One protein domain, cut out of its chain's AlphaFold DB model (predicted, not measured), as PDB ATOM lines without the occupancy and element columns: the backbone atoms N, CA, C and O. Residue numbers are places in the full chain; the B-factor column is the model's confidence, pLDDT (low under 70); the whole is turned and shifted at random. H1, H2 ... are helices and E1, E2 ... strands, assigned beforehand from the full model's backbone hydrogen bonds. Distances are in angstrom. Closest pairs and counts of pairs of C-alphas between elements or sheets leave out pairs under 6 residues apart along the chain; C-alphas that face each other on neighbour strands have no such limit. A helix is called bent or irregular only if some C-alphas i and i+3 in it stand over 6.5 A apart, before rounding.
ATOM      1  N   ASN A 130      44.994 -21.357 -39.367       87.44
ATOM      2  CA  ASN A 130      44.031 -20.413 -39.930       87.44
ATOM      3  C   ASN A 130      43.121 -19.840 -38.826       87.44
ATOM      4  O   ASN A 130      42.441 -20.623 -38.146       87.44
ATOM      5  N   PRO A 131      43.029 -18.504 -38.678       87.38
ATOM      6  CA  PRO A 131      42.194 -17.888 -37.654       87.38
ATOM      7  C   PRO A 131      40.717 -18.206 -37.876       87.38
ATOM      8  O   PRO A 131      40.281 -18.529 -38.990       87.38
ATOM      9  N   LEU A 132      39.935 -18.137 -36.802       88.56
ATOM     10  CA  LEU A 132      38.485 -18.227 -36.886       88.56
ATOM     11  C   LEU A 132      37.950 -16.912 -37.482       88.56
ATOM     12  O   LEU A 132      38.276 -15.830 -36.994       88.56
ATOM     13  N   GLN A 133      37.195 -17.017 -38.580       85.75
ATOM     14  CA  GLN A 133      36.673 -15.857 -39.322       85.75
ATOM     15  C   GLN A 133      35.311 -15.395 -38.797       85.75
ATOM     16  O   GLN A 133      35.026 -14.209 -38.794       85.75
ATOM     17  N   LYS A 134      34.482 -16.343 -38.355       87.81
ATOM     18  CA  LYS A 134      33.144 -16.124 -37.804       87.81
ATOM     19  C   LYS A 134      32.839 -17.186 -36.759       87.81
ATOM     20  O   LYS A 134      33.471 -18.252 -36.784       87.81
ATOM     21  N   LEU A 135      31.854 -16.936 -35.905       88.00
ATOM     22  CA  LEU A 135      31.405 -17.937 -34.946       88.00
ATOM     23  C   LEU A 135      30.875 -19.188 -35.668       88.00
ATOM     24  O   LEU A 135      30.091 -19.089 -36.622       88.00
ATOM     25  N   PRO A 136      31.326 -20.390 -35.273       90.12
ATOM     26  CA  PRO A 136      30.790 -21.615 -35.829       90.12
ATOM     27  C   PRO A 136      29.367 -21.835 -35.307       90.12
ATOM     28  O   PRO A 136      29.071 -21.552 -34.154       90.12
ATOM     29  N   LYS A 137      28.501 -22.437 -36.131       88.75
ATOM     30  CA  LYS A 137      27.151 -22.854 -35.696       88.75
ATOM     31  C   LYS A 137      27.165 -23.951 -34.622       88.75
ATOM     32  O   LYS A 137      26.151 -24.201 -33.991       88.75
ATOM     33  N   LYS A 138      28.283 -24.670 -34.509       91.25
ATOM     34  CA  LYS A 138      28.527 -25.724 -33.526       91.25
ATOM     35  C   LYS A 138      30.004 -25.728 -33.172       91.25
ATOM     36  O   LYS A 138      30.855 -25.827 -34.071       91.25
ATOM     37  N   TRP A 139      30.328 -25.661 -31.889       92.88
ATOM     38  CA  TRP A 139      31.718 -25.700 -31.468       92.88
ATOM     39  C   TRP A 139      32.320 -27.105 -31.560       92.88
ATOM     40  O   TRP A 139      31.669 -28.133 -31.376       92.88
ATOM     41  N   THR A 140      33.602 -27.142 -31.920       93.75
ATOM     42  CA  THR A 140      34.417 -28.363 -31.976       93.75
ATOM     43  C   THR A 140      35.804 -28.038 -31.434       93.75
ATOM     44  O   THR A 140      36.223 -26.881 -31.490       93.75
ATOM     45  N   ILE A 141      36.545 -29.034 -30.943       94.12
ATOM     46  CA  ILE A 141      37.893 -28.800 -30.402       94.12
ATOM     47  C   ILE A 141      38.821 -28.155 -31.443       94.12
ATOM     48  O   ILE A 141      39.510 -27.200 -31.099       94.12
ATOM     49  N   PRO A 142      38.774 -28.523 -32.738       92.38
ATOM     50  CA  PRO A 142      39.486 -27.768 -33.765       92.38
ATOM     51  C   PRO A 142      39.104 -26.282 -33.873       92.38
ATOM     52  O   PRO A 142      39.958 -25.477 -34.236       92.38
ATOM     53  N   HIS A 143      37.856 -25.890 -33.585       92.94
ATOM     54  CA  HIS A 143      37.477 -24.471 -33.518       92.94
ATOM     55  C   HIS A 143      38.140 -23.781 -32.321       92.94
ATOM     56  O   HIS A 143      38.688 -22.694 -32.483       92.94
ATOM     57  N   VAL A 144      38.166 -24.446 -31.164       93.50
ATOM     58  CA  VAL A 144      38.836 -23.948 -29.953       93.50
ATOM     59  C   VAL A 144      40.344 -23.804 -30.170       93.50
ATOM     60  O   VAL A 144      40.909 -22.760 -29.870       93.50
ATOM     61  N   VAL A 145      40.996 -24.801 -30.774       93.69
ATOM     62  CA  VAL A 145      42.424 -24.746 -31.135       93.69
ATOM     63  C   VAL A 145      42.713 -23.549 -32.042       93.69
ATOM     64  O   VAL A 145      43.668 -22.820 -31.796       93.69
ATOM     65  N   ARG A 146      41.886 -23.305 -33.070       92.12
ATOM     66  CA  ARG A 146      42.051 -22.146 -33.971       92.12
ATOM     67  C   ARG A 146      41.907 -20.816 -33.243       92.12
ATOM     68  O   ARG A 146      42.694 -19.914 -33.515       92.12
ATOM     69  N   LEU A 147      40.928 -20.713 -32.344       91.44
ATOM     70  CA  LEU A 147      40.719 -19.541 -31.501       91.44
ATOM     71  C   LEU A 147      41.962 -19.291 -30.632       91.44
ATOM     72  O   LEU A 147      42.609 -18.261 -30.760       91.44
ATOM     73  N   LEU A 148      42.374 -20.272 -29.827       91.25
ATOM     74  CA  LEU A 148      43.486 -20.112 -28.884       91.25
ATOM     75  C   LEU A 148      44.859 -19.959 -29.558       91.25
ATOM     76  O   LEU A 148      45.759 -19.343 -28.991       91.25
ATOM     77  N   ALA A 149      45.044 -20.511 -30.760       91.38
ATOM     78  CA  ALA A 149      46.294 -20.376 -31.503       91.38
ATOM     79  C   ALA A 149      46.486 -18.980 -32.118       91.38
ATOM     80  O   ALA A 149      47.627 -18.577 -32.347       91.38
ATOM     81  N   ARG A 150      45.397 -18.260 -32.423       88.88
ATOM     82  CA  ARG A 150      45.442 -17.047 -33.262       88.88
ATOM     83  C   ARG A 150      44.868 -15.793 -32.622       88.88
ATOM     84  O   ARG A 150      45.276 -14.709 -33.021       88.88
ATOM     85  N   ASP A 151      43.971 -15.926 -31.654       82.06
ATOM     86  CA  ASP A 151      43.337 -14.798 -30.983       82.06
ATOM     87  C   ASP A 151      43.974 -14.562 -29.622       82.06
ATOM     88  O   ASP A 151      43.720 -15.278 -28.655       82.06
ATOM     89  N   THR A 152      44.817 -13.534 -29.538       76.69
ATOM     90  CA  THR A 152      45.467 -13.152 -28.279       76.69
ATOM     91  C   THR A 152      44.490 -12.616 -27.244       76.69
ATOM     92  O   THR A 152      44.778 -12.704 -26.053       76.69
ATOM     93  N   ASP A 153      43.340 -12.118 -27.698       81.06
ATOM     94  CA  ASP A 153      42.286 -11.562 -26.850       81.06
ATOM     95  C   ASP A 153      41.371 -12.645 -26.270       81.06
ATOM     96  O   ASP A 153      40.636 -12.383 -25.319       81.06
ATOM     97  N   ALA A 154      41.430 -13.875 -26.799       82.69
ATOM     98  CA  ALA A 154      40.728 -15.002 -26.208       82.69
ATOM     99  C   ALA A 154      41.360 -15.317 -24.847       82.69
ATOM    100  O   ALA A 154      42.515 -15.747 -24.755       82.69
ATOM    101  N   ARG A 155      40.597 -15.094 -23.774       84.06
ATOM    102  CA  ARG A 155      41.043 -15.358 -22.403       84.06
ATOM    103  C   ARG A 155      40.463 -16.670 -21.922       84.06
ATOM    104  O   ARG A 155      39.260 -16.894 -22.028       84.06
ATOM    105  N   VAL A 156      41.325 -17.504 -21.353       88.50
ATOM    106  CA  VAL A 156      40.919 -18.766 -20.746       88.50
ATOM    107  C   VAL A 156      41.082 -18.673 -19.244       88.50
ATOM    108  O   VAL A 156      42.177 -18.389 -18.754       88.50
ATOM    109  N   LYS A 157      39.987 -18.916 -18.533       90.38
ATOM    110  CA  LYS A 157      39.960 -18.976 -17.077       90.38
ATOM    111  C   LYS A 157      39.623 -20.382 -16.629       90.38
ATOM    112  O   LYS A 157      38.713 -21.008 -17.170       90.38
ATOM    113  N   THR A 158      40.321 -20.865 -15.617       89.31
ATOM    114  CA  THR A 158      39.953 -22.107 -14.945       89.31
ATOM    115  C   THR A 158      38.619 -21.920 -14.223       89.31
ATOM    116  O   THR A 158      38.463 -21.020 -13.402       89.31
ATOM    117  N   GLN A 159      37.643 -22.774 -14.530       88.06
ATOM    118  CA  GLN A 159      36.399 -22.879 -13.759       88.06
ATOM    119  C   GLN A 159      36.585 -23.821 -12.569       88.06
ATOM    120  O   GLN A 159      36.006 -23.611 -11.504       88.06
ATOM    121  N   TRP A 160      37.378 -24.876 -12.766       87.19
ATOM    122  CA  TRP A 160      37.666 -25.875 -11.746       87.19
ATOM    123  C   TRP A 160      38.858 -26.748 -12.147       87.19
ATOM    124  O   TRP A 160      38.949 -27.176 -13.300       87.19
ATOM    125  N   GLU A 161      39.737 -27.059 -11.199       87.19
ATOM    126  CA  GLU A 161      40.808 -28.046 -11.342       87.19
ATOM    127  C   GLU A 161      40.976 -28.820 -10.028       87.19
ATOM    128  O   GLU A 161      41.179 -28.210  -8.979       87.19
ATOM    129  N   LEU A 162      40.923 -30.154 -10.098       87.31
ATOM    130  CA  LEU A 162      41.298 -31.036  -8.989       87.31
ATOM    131  C   LEU A 162      42.636 -31.720  -9.249       87.31
ATOM    132  O   LEU A 162      42.985 -32.065 -10.383       87.31
ATOM    133  N   THR A 163      43.350 -31.924  -8.156       84.69
ATOM    134  CA  THR A 163      44.534 -32.756  -8.002       84.69
ATOM    135  C   THR A 163      44.262 -33.820  -6.939       84.69
ATOM    136  O   THR A 163      43.186 -33.867  -6.340       84.69
ATOM    137  N   ASP A 164      45.243 -34.684  -6.688       86.00
ATOM    138  CA  ASP A 164      45.135 -35.699  -5.635       86.00
ATOM    139  C   ASP A 164      45.229 -35.103  -4.212       86.00
ATOM    140  O   ASP A 164      44.956 -35.802  -3.237       86.00
ATOM    141  N   ASP A 165      45.573 -33.813  -4.072       86.81
ATOM    142  CA  ASP A 165      45.585 -33.089  -2.796       86.81
ATOM    143  C   ASP A 165      44.416 -32.099  -2.717       86.81
ATOM    144  O   ASP A 165      44.529 -30.904  -3.004       86.81
ATOM    145  N   TYR A 166      43.271 -32.617  -2.272       86.62
ATOM    146  CA  TYR A 166      42.044 -31.836  -2.131       86.62
ATOM    147  C   TYR A 166      42.192 -30.635  -1.184       86.62
ATOM    148  O   TYR A 166      41.520 -29.620  -1.369       86.62
ATOM    149  N   LYS A 167      43.058 -30.727  -0.164       89.56
ATOM    150  CA  LYS A 167      43.287 -29.613   0.762       89.56
ATOM    151  C   LYS A 167      44.013 -28.482   0.042       89.56
ATOM    152  O   LYS A 167      43.548 -27.348   0.090       89.56
ATOM    153  N   ALA A 168      45.091 -28.803  -0.674       87.44
ATOM    154  CA  ALA A 168      45.804 -27.824  -1.487       87.44
ATOM    155  C   ALA A 168      44.896 -27.204  -2.562       87.44
ATOM    156  O   ALA A 168      44.993 -26.006  -2.834       87.44
ATOM    157  N   ASP A 169      43.984 -27.989  -3.144       88.69
ATOM    158  CA  ASP A 169      42.988 -27.477  -4.083       88.69
ATOM    159  C   ASP A 169      42.018 -26.497  -3.430       88.69
ATOM    160  O   ASP A 169      41.819 -25.406  -3.962       88.69
ATOM    161  N   ALA A 170      41.457 -26.829  -2.269       87.62
ATOM    162  CA  ALA A 170      40.591 -25.917  -1.530       87.62
ATOM    163  C   ALA A 170      41.325 -24.617  -1.152       87.62
ATOM    164  O   ALA A 170      40.779 -23.530  -1.352       87.62
ATOM    165  N   ASP A 171      42.580 -24.717  -0.705       90.94
ATOM    166  CA  ASP A 171      43.415 -23.572  -0.323       90.94
ATOM    167  C   ASP A 171      43.676 -22.619  -1.509       90.94
ATOM    168  O   ASP A 171      43.728 -21.400  -1.331       90.94
ATOM    169  N   ARG A 172      43.771 -23.143  -2.742       86.69
ATOM    170  CA  ARG A 172      43.868 -22.346  -3.986       86.69
ATOM    171  C   ARG A 172      42.516 -22.076  -4.658       86.69
ATOM    172  O   ARG A 172      42.486 -21.709  -5.836       86.69
ATOM    173  N   ASN A 173      41.403 -22.297  -3.956       90.12
ATOM    174  CA  ASN A 173      40.037 -22.174  -4.473       90.12
ATOM    175  C   ASN A 173      39.817 -22.935  -5.799       90.12
ATOM    176  O   ASN A 173      39.204 -22.435  -6.744       90.12
ATOM    177  N   PHE A 174      40.387 -24.138  -5.893       89.44
ATOM    178  CA  PHE A 174      40.341 -25.039  -7.049       89.44
ATOM    179  C   PHE A 174      40.831 -24.388  -8.348       89.44
ATOM    180  O   PHE A 174      40.380 -24.720  -9.445       89.44
ATOM    181  N   GLY A 175      41.724 -23.403  -8.215       83.25
ATOM    182  CA  GLY A 175      42.263 -22.629  -9.323       83.25
ATOM    183  C   GLY A 175      41.241 -21.726 -10.012       83.25
ATOM    184  O   GLY A 175      41.546 -21.245 -11.099       83.25
ATOM    185  N   ARG A 176      40.051 -21.494  -9.435       87.56
ATOM    186  CA  ARG A 176      39.012 -20.649 -10.047       87.56
ATOM    187  C   ARG A 176      39.546 -19.289 -10.468       87.56
ATOM    188  O   ARG A 176      40.327 -18.667  -9.753       87.56
ATOM    189  N   ASP A 177      39.098 -18.850 -11.640       85.44
ATOM    190  CA  ASP A 177      39.433 -17.576 -12.283       85.44
ATOM    191  C   ASP A 177      40.916 -17.375 -12.619       85.44
ATOM    192  O   ASP A 177      41.282 -16.355 -13.213       85.44
ATOM    193  N   HIS A 178      41.772 -18.356 -12.323       86.94
ATOM    194  CA  HIS A 178      43.171 -18.309 -12.706       86.94
ATOM    195  C   HIS A 178      43.301 -18.351 -14.231       86.94
ATOM    196  O   HIS A 178      42.628 -19.132 -14.912       86.94
ATOM    197  N   LEU A 179      44.176 -17.501 -14.769       83.69
ATOM    198  CA  LEU A 179      44.485 -17.489 -16.193       83.69
ATOM    199  C   LEU A 179      45.365 -18.691 -16.524       83.69
ATOM    200  O   LEU A 179      46.489 -18.813 -16.037       83.69
ATOM    201  N   SER A 180      44.850 -19.573 -17.372       83.00
ATOM    202  CA  SER A 180      45.584 -20.759 -17.804       83.00
ATOM    203  C   SER A 180      46.730 -20.398 -18.744       83.00
ATOM    204  O   SER A 180      46.607 -19.496 -19.578       83.00
ATOM    205  N   ASP A 181      47.823 -21.163 -18.681       87.06
ATOM    206  CA  ASP A 181      48.861 -21.110 -19.709       87.06
ATOM    207  C   ASP A 181      48.254 -21.559 -21.046       87.06
ATOM    208  O   ASP A 181      47.934 -22.732 -21.267       87.06
ATOM    209  N   ARG A 182      48.083 -20.590 -21.948       87.75
ATOM    210  CA  ARG A 182      47.451 -20.791 -23.250       87.75
ATOM    211  C   ARG A 182      48.186 -21.825 -24.094       87.75
ATOM    212  O   ARG A 182      47.527 -22.596 -24.785       87.75
ATOM    213  N   LEU A 183      49.520 -21.842 -24.079       89.94
ATOM    214  CA  LEU A 183      50.290 -22.789 -24.889       89.94
ATOM    215  C   LEU A 183      50.181 -24.200 -24.324       89.94
ATOM    216  O   LEU A 183      50.037 -25.150 -25.092       89.94
ATOM    217  N   ALA A 184      50.195 -24.331 -23.002       90.50
ATOM    218  CA  ALA A 184      50.022 -25.617 -22.347       90.50
ATOM    219  C   ALA A 184      48.618 -26.199 -22.596       90.50
ATOM    220  O   ALA A 184      48.487 -27.365 -22.967       90.50
ATOM    221  N   LEU A 185      47.568 -25.376 -22.507       91.94
ATOM    222  CA  LEU A 185      46.213 -25.798 -22.862       91.94
ATOM    223  C   LEU A 185      46.086 -26.133 -24.356       91.94
ATOM    224  O   LEU A 185      45.487 -27.144 -24.717       91.94
ATOM    225  N   LEU A 186      46.668 -25.314 -25.236       93.12
ATOM    226  CA  LEU A 186      46.673 -25.567 -26.678       93.12
ATOM    227  C   LEU A 186      47.344 -26.906 -27.002       93.12
ATOM    228  O   LEU A 186      46.834 -27.655 -27.837       93.12
ATOM    229  N   ARG A 187      48.440 -27.234 -26.312       94.00
ATOM    230  CA  ARG A 187      49.098 -28.537 -26.407       94.00
ATOM    231  C   ARG A 187      48.153 -29.673 -26.025       94.00
ATOM    232  O   ARG A 187      47.984 -30.595 -26.818       94.00
ATOM    233  N   GLU A 188      47.496 -29.589 -24.869       93.06
ATOM    234  CA  GLU A 188      46.556 -30.624 -24.413       93.06
ATOM    235  C   GLU A 188      45.381 -30.813 -25.395       93.06
ATOM    236  O   GLU A 188      44.975 -31.943 -25.672       93.06
ATOM    237  N   LEU A 189      44.860 -29.728 -25.975       94.31
ATOM    238  CA  LEU A 189      43.767 -29.786 -26.952       94.31
ATOM    239  C   LEU A 189      44.189 -30.384 -28.299       94.31
ATOM    240  O   LEU A 189      43.394 -31.071 -28.939       94.31
ATOM    241  N   VAL A 190      45.417 -30.124 -28.750       94.50
ATOM    242  CA  VAL A 190      45.947 -30.691 -29.999       94.50
ATOM    243  C   VAL A 190      46.284 -32.170 -29.826       94.50
ATOM    244  O   VAL A 190      45.890 -32.989 -30.654       94.50
ATOM    245  N   GLU A 191      46.992 -32.522 -28.752       92.94
ATOM    246  CA  GLU A 191      47.515 -33.878 -28.549       92.94
ATOM    247  C   GLU A 191      46.451 -34.851 -28.009       92.94
ATOM    248  O   GLU A 191      46.519 -36.043 -28.304       92.94
ATOM    249  N   ALA A 192      45.451 -34.362 -27.262       91.19
ATOM    250  CA  ALA A 192      44.422 -35.185 -26.615       91.19
ATOM    251  C   ALA A 192      42.980 -34.718 -26.897       91.19
ATOM    252  O   ALA A 192      42.057 -35.043 -26.150       91.19
ATOM    253  N   GLY A 193      42.751 -33.973 -27.984       88.38
ATOM    254  CA  GLY A 193      41.477 -33.295 -28.259       88.38
ATOM    255  C   GLY A 193      40.215 -34.167 -28.253       88.38
ATOM    256  O   GLY A 193      39.139 -33.668 -27.941       88.38
ATOM    257  N   SER A 194      40.305 -35.467 -28.547       88.62
ATOM    258  CA  SER A 194      39.150 -36.386 -28.516       88.62
ATOM    259  C   SER A 194      38.597 -36.642 -27.107       88.62
ATOM    260  O   SER A 194      37.422 -36.998 -26.958       88.62
ATOM    261  N   ALA A 195      39.428 -36.456 -26.082       91.44
ATOM    262  CA  ALA A 195      39.056 -36.652 -24.687       91.44
ATOM    263  C   ALA A 195      38.310 -35.443 -24.096       91.44
ATOM    264  O   ALA A 195      37.640 -35.564 -23.072       91.44
ATOM    265  N   TRP A 196      38.375 -34.292 -24.767       94.38
ATOM    266  CA  TRP A 196      37.723 -33.068 -24.326       94.38
ATOM    267  C   TRP A 196      36.243 -33.026 -24.711       94.38
ATOM    268  O   TRP A 196      35.787 -33.617 -25.701       94.38
ATOM    269  N   ARG A 197      35.477 -32.299 -23.905       93.94
ATOM    270  CA  ARG A 197      34.069 -31.982 -24.121       93.94
ATOM    271  C   ARG A 197      33.901 -30.475 -24.196       93.94
ATOM    272  O   ARG A 197      34.690 -29.726 -23.629       93.94
ATOM    273  N   ILE A 198      32.898 -30.060 -24.960       94.12
ATOM    274  CA  ILE A 198      32.540 -28.658 -25.146       94.12
ATOM    275  C   ILE A 198      31.122 -28.478 -24.641       94.12
ATOM    276  O   ILE A 198      30.240 -29.263 -24.993       94.12
ATOM    277  N   HIS A 199      30.934 -27.428 -23.857       89.94
ATOM    278  CA  HIS A 199      29.648 -26.995 -23.348       89.94
ATOM    279  C   HIS A 199      29.449 -25.539 -23.762       89.94
ATOM    280  O   HIS A 199      30.325 -24.702 -23.558       89.94
ATOM    281  N   GLU A 200      28.321 -25.265 -24.402       85.06
ATOM    282  CA  GLU A 200      27.894 -23.912 -24.747       85.06
ATOM    283  C   GLU A 200      26.769 -23.556 -23.775       85.06
ATOM    284  O   GLU A 200      25.776 -24.285 -23.701       85.06
ATOM    285  N   ASP A 201      26.937 -22.483 -23.010       69.06
ATOM    286  CA  ASP A 201      25.908 -21.955 -22.118       69.06
ATOM    287  C   ASP A 201      25.679 -20.456 -22.372       69.06
ATOM    288  O   ASP A 201      26.207 -19.867 -23.316       69.06
ATOM    289  N   HIS A 202      24.812 -19.847 -21.566       57.94
ATOM    290  CA  HIS A 202      24.430 -18.440 -21.695       57.94
ATOM    291  C   HIS A 202      25.586 -17.479 -21.361       57.94
ATOM    292  O   HIS A 202      25.535 -16.314 -21.751       57.94
ATOM    293  N   GLU A 203      26.598 -17.956 -20.631       58.12
ATOM    294  CA  GLU A 203      27.743 -17.181 -20.144       58.12
ATOM    295  C   GLU A 203      28.980 -17.343 -21.041       58.12
ATOM    296  O   GLU A 203      29.895 -16.514 -20.994       58.12
ATOM    297  N   GLY A 204      29.004 -18.362 -21.905       75.75
ATOM    298  CA  GLY A 204      29.978 -18.491 -22.979       75.75
ATOM    299  C   GLY A 204      30.302 -19.932 -23.366       75.75
ATOM    300  O   GLY A 204      29.458 -20.827 -23.397       75.75
ATOM    301  N   LEU A 205      31.565 -20.135 -23.744       90.44
ATOM    302  CA  LEU A 205      32.092 -21.419 -24.183       90.44
ATOM    303  C   LEU A 205      32.914 -22.046 -23.057       90.44
ATOM    304  O   LEU A 205      33.908 -21.463 -22.626       90.44
ATOM    305  N   SER A 206      32.557 -23.250 -22.628       92.31
ATOM    306  CA  SER A 206      33.329 -24.035 -21.668       92.31
ATOM    307  C   SER A 206      33.908 -25.293 -22.316       92.31
ATOM    308  O   SER A 206      33.292 -25.921 -23.184       92.31
ATOM    309  N   ILE A 207      35.118 -25.664 -21.897       94.25
ATOM    310  CA  ILE A 207      35.764 -26.924 -22.260       94.25
ATOM    311  C   ILE A 207      36.179 -27.694 -21.012       94.25
ATOM    312  O   ILE A 207      36.733 -27.124 -20.073       94.25
ATOM    313  N   SER A 208      35.963 -29.005 -21.020       93.56
ATOM    314  CA  SER A 208      36.276 -29.862 -19.879       93.56
ATOM    315  C   SER A 208      36.894 -31.188 -20.305       93.56
ATOM    316  O   SER A 208      36.634 -31.711 -21.394       93.56
ATOM    317  N   HIS A 209      37.747 -31.731 -19.443       92.25
ATOM    318  CA  HIS A 209      38.320 -33.062 -19.586       92.25
ATOM    319  C   HIS A 209      38.733 -33.588 -18.209       92.25
ATOM    320  O   HIS A 209      39.540 -32.972 -17.509       92.25
ATOM    321  N   GLY A 210      38.175 -34.739 -17.820       88.44
ATOM    322  CA  GLY A 210      38.424 -35.344 -16.514       88.44
ATOM    323  C   GLY A 210      38.070 -34.388 -15.375       88.44
ATOM    324  O   GLY A 210      36.932 -33.949 -15.251       88.44
ATOM    325  N   GLN A 211      39.065 -34.058 -14.560       87.50
ATOM    326  CA  GLN A 211      38.945 -33.214 -13.369       87.50
ATOM    327  C   GLN A 211      39.206 -31.716 -13.622       87.50
ATOM    328  O   GLN A 211      39.421 -30.959 -12.674       87.50
ATOM    329  N   ARG A 212      39.217 -31.277 -14.887       89.62
ATOM    330  CA  ARG A 212      39.521 -29.890 -15.270       89.62
ATOM    331  C   ARG A 212      38.426 -29.296 -16.144       89.62
ATOM    332  O   ARG A 212      37.936 -29.962 -17.056       89.62
ATOM    333  N   SER A 213      38.102 -28.028 -15.901       91.88
ATOM    334  CA  SER A 213      37.172 -27.237 -16.709       91.88
ATOM    335  C   SER A 213      37.664 -25.804 -16.876       91.88
ATOM    336  O   SER A 213      38.174 -25.201 -15.927       91.88
ATOM    337  N   TYR A 214      37.470 -25.245 -18.068       92.12
ATOM    338  CA  TYR A 214      37.881 -23.890 -18.413       92.12
ATOM    339  C   TYR A 214      36.771 -23.141 -19.141       92.12
ATOM    340  O   TYR A 214      36.194 -23.658 -20.095       92.12
ATOM    341  N   ALA A 215      36.546 -21.896 -18.738       91.88
ATOM    342  CA  ALA A 215      35.733 -20.935 -19.464       91.88
ATOM    343  C   ALA A 215      36.604 -20.193 -20.482       91.88
ATOM    344  O   ALA A 215      37.715 -19.752 -20.171       91.88
ATOM    345  N   ILE A 216      36.087 -20.037 -21.695       90.19
ATOM    346  CA  ILE A 216      36.719 -19.315 -22.792       90.19
ATOM    347  C   ILE A 216      35.888 -18.072 -23.077       90.19
ATOM    348  O   ILE A 216      34.773 -18.150 -23.593       90.19
ATOM    349  N   HIS A 217      36.465 -16.912 -22.785       87.62
ATOM    350  CA  HIS A 217      35.887 -15.638 -23.184       87.62
ATOM    351  C   HIS A 217      36.187 -15.395 -24.663       87.62
ATOM    352  O   HIS A 217      37.351 -15.346 -25.077       87.62
ATOM    353  N   LEU A 218      35.123 -15.281 -25.457       85.44
ATOM    354  CA  LEU A 218      35.217 -15.071 -26.894       85.44
ATOM    355  C   LEU A 218      35.609 -13.611 -27.196       85.44
ATOM    356  O   LEU A 218      35.074 -12.705 -26.564       85.44
ATOM    357  N   PRO A 219      36.512 -13.364 -28.161       83.19
ATOM    358  CA  PRO A 219      36.844 -12.017 -28.619       83.19
ATOM    359  C   PRO A 219      35.636 -11.273 -29.205       83.19
ATOM    360  O   PRO A 219      34.921 -11.830 -30.043       83.19
ATOM    361  N   ASP A 220      35.491  -9.984 -28.884       80.94
ATOM    362  CA  ASP A 220      34.392  -9.128 -29.367       80.94
ATOM    363  C   ASP A 220      34.271  -9.115 -30.898       80.94
ATOM    364  O   ASP A 220      33.170  -9.151 -31.449       80.94
ATOM    365  N   ARG A 221      35.411  -9.164 -31.607       81.94
ATOM    366  CA  ARG A 221      35.463  -9.202 -33.081       81.94
ATOM    367  C   ARG A 221      34.708 -10.384 -33.697       81.94
ATOM    368  O   ARG A 221      34.347 -10.322 -34.864       81.94
ATOM    369  N   LEU A 222      34.556 -11.488 -32.960       78.38
ATOM    370  CA  LEU A 222      33.837 -12.676 -33.422       78.38
ATOM    371  C   LEU A 222      32.352 -12.614 -33.068       78.38
ATOM    372  O   LEU A 222      31.555 -13.229 -33.764       78.38
ATOM    373  N   ILE A 223      31.997 -11.889 -32.008       73.69
ATOM    374  CA  ILE A 223      30.613 -11.700 -31.562       73.69
ATOM    375  C   ILE A 223      29.888 -10.700 -32.475       73.69
ATOM    376  O   ILE A 223      28.705 -10.864 -32.751       73.69
ATOM    377  N   ALA A 224      30.602  -9.685 -32.968       62.34
ATOM    378  CA  ALA A 224      30.049  -8.625 -33.813       62.34
ATOM    379  C   ALA A 224      29.951  -8.963 -35.321       62.34
ATOM    380  O   ALA A 224      29.497  -8.114 -36.088       62.34
ATOM    381  N   ALA A 225      30.402 -10.149 -35.751       57.81
ATOM    382  CA  ALA A 225      30.528 -10.566 -37.157       57.81
ATOM    383  C   ALA A 225      29.510 -11.644 -37.556       57.81
ATOM    384  O   ALA A 225      29.010 -11.584 -38.703       57.81
TER     385      ALA A 225
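Overview. This is residues 130 to 225 of the 225 residues of an uncharacterized protein of Marinobacter salsuginis (UniProt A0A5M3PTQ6). A twisted sheet of four antiparallel strands forms one layer, and two helices, H1 and H3, lie side by side over one face of it, running opposite ways, with no named helix over the other face. The long axis of the model is drawn out at both ends: the short helix H2 lies beyond the last residues of E1 at one end, and the short helix H4 with the last residues lies at the other. The 96 printed residues hold four named helices and four named strands, in the order H1, E1, H2, H3, E2, E3, E4, H4, and the class is mixed, helices and strands. The sheet's order is E1, E4, E3, E2, and all its neighbours are antiparallel. The whole is compact, with a radius of gyration of the C-alphas of 13.6 A, but elongated in outline, spanning 44 by 25 by 22 A.

Along the chain. The printed part begins at Asn 130, with its C-alpha at (44.031, -20.413, -39.930). H1, residues 141 to 150, is 14.3 A long and begins at C-alpha 141, (37.893, -28.800, -30.402). E1, residues 155 to 161, is the longest strand by residues and measures 16.8 A. H2, residues 166 to 171, is 8.6 A long. H3, residues 182 to 195, is the longest helix by residues and measures 18.0 A; it is irregular, with C-alphas 191 and 194 standing 8.7 A apart. E2 is residues 197 to 200, 10.2 A, E3 residues 205 to 209, 14.0 A, and E4 residues 212 to 217, 16.7 A. H4, residues 220 to 223, is 5.1 A long and ends at C-alpha 223, (30.613, -11.700, -31.562).

Arrangement. E1 and E2 are the edge strands of the sheet, and from edge to edge the strands' lines turn by 63 degrees. E2, E3 and E4 form a meander, each strand the antiparallel neighbour of the one before; E2 and E3 are a hairpin, and so are E3 and E4. E1 and E4 stand at 156 degrees, with N 157 and O 215 within hydrogen-bond range at 2.9 A. E4 and E3 stand at 162 degrees, with N 214 and O 207 at 2.8 A. E3 and E2 stand at 159 degrees, with N 199 and O 206 at 2.9 A. H1 and H3 are on the same face of the sheet. H1 has a height over the sheet of 10.1 A and runs across the strands, at 68 degrees to E3 on the local plane. H3 has a height of 9.4 A and runs slantwise to the strands, at 51 degrees to E3 on the local plane. H1 and H3 touch, with the C-alphas of Ile 141 and Gly 193 the closest at 6.1 A, at a shallow tilt of 14 degrees, opposite ways. H2 is not on the sheet; its closest C-alpha to E1 is that of Asp 169, 7.6 A from that of Glu 161. H4 is not on the sheet either, and it is apart from H1, H2 and H3. Every O i to N i+4 pair is within hydrogen-bond range in H1 and H2, and 8 of 10 are in H3; H4 is too short for such a pair.

Size, cuts and confidence. The two C-alphas farthest apart are those of Lys 167 and Ala 225, 44.3 A. The printed part has no cut and ends at Ala 225, the chain's last residue. No link is long: the link from H2 to H3, with 10 residues, is short, and the others are tight. The mean pLDDT of the printed part is 87.1, and residues 201 to 203 and 224 to 225 are under 70.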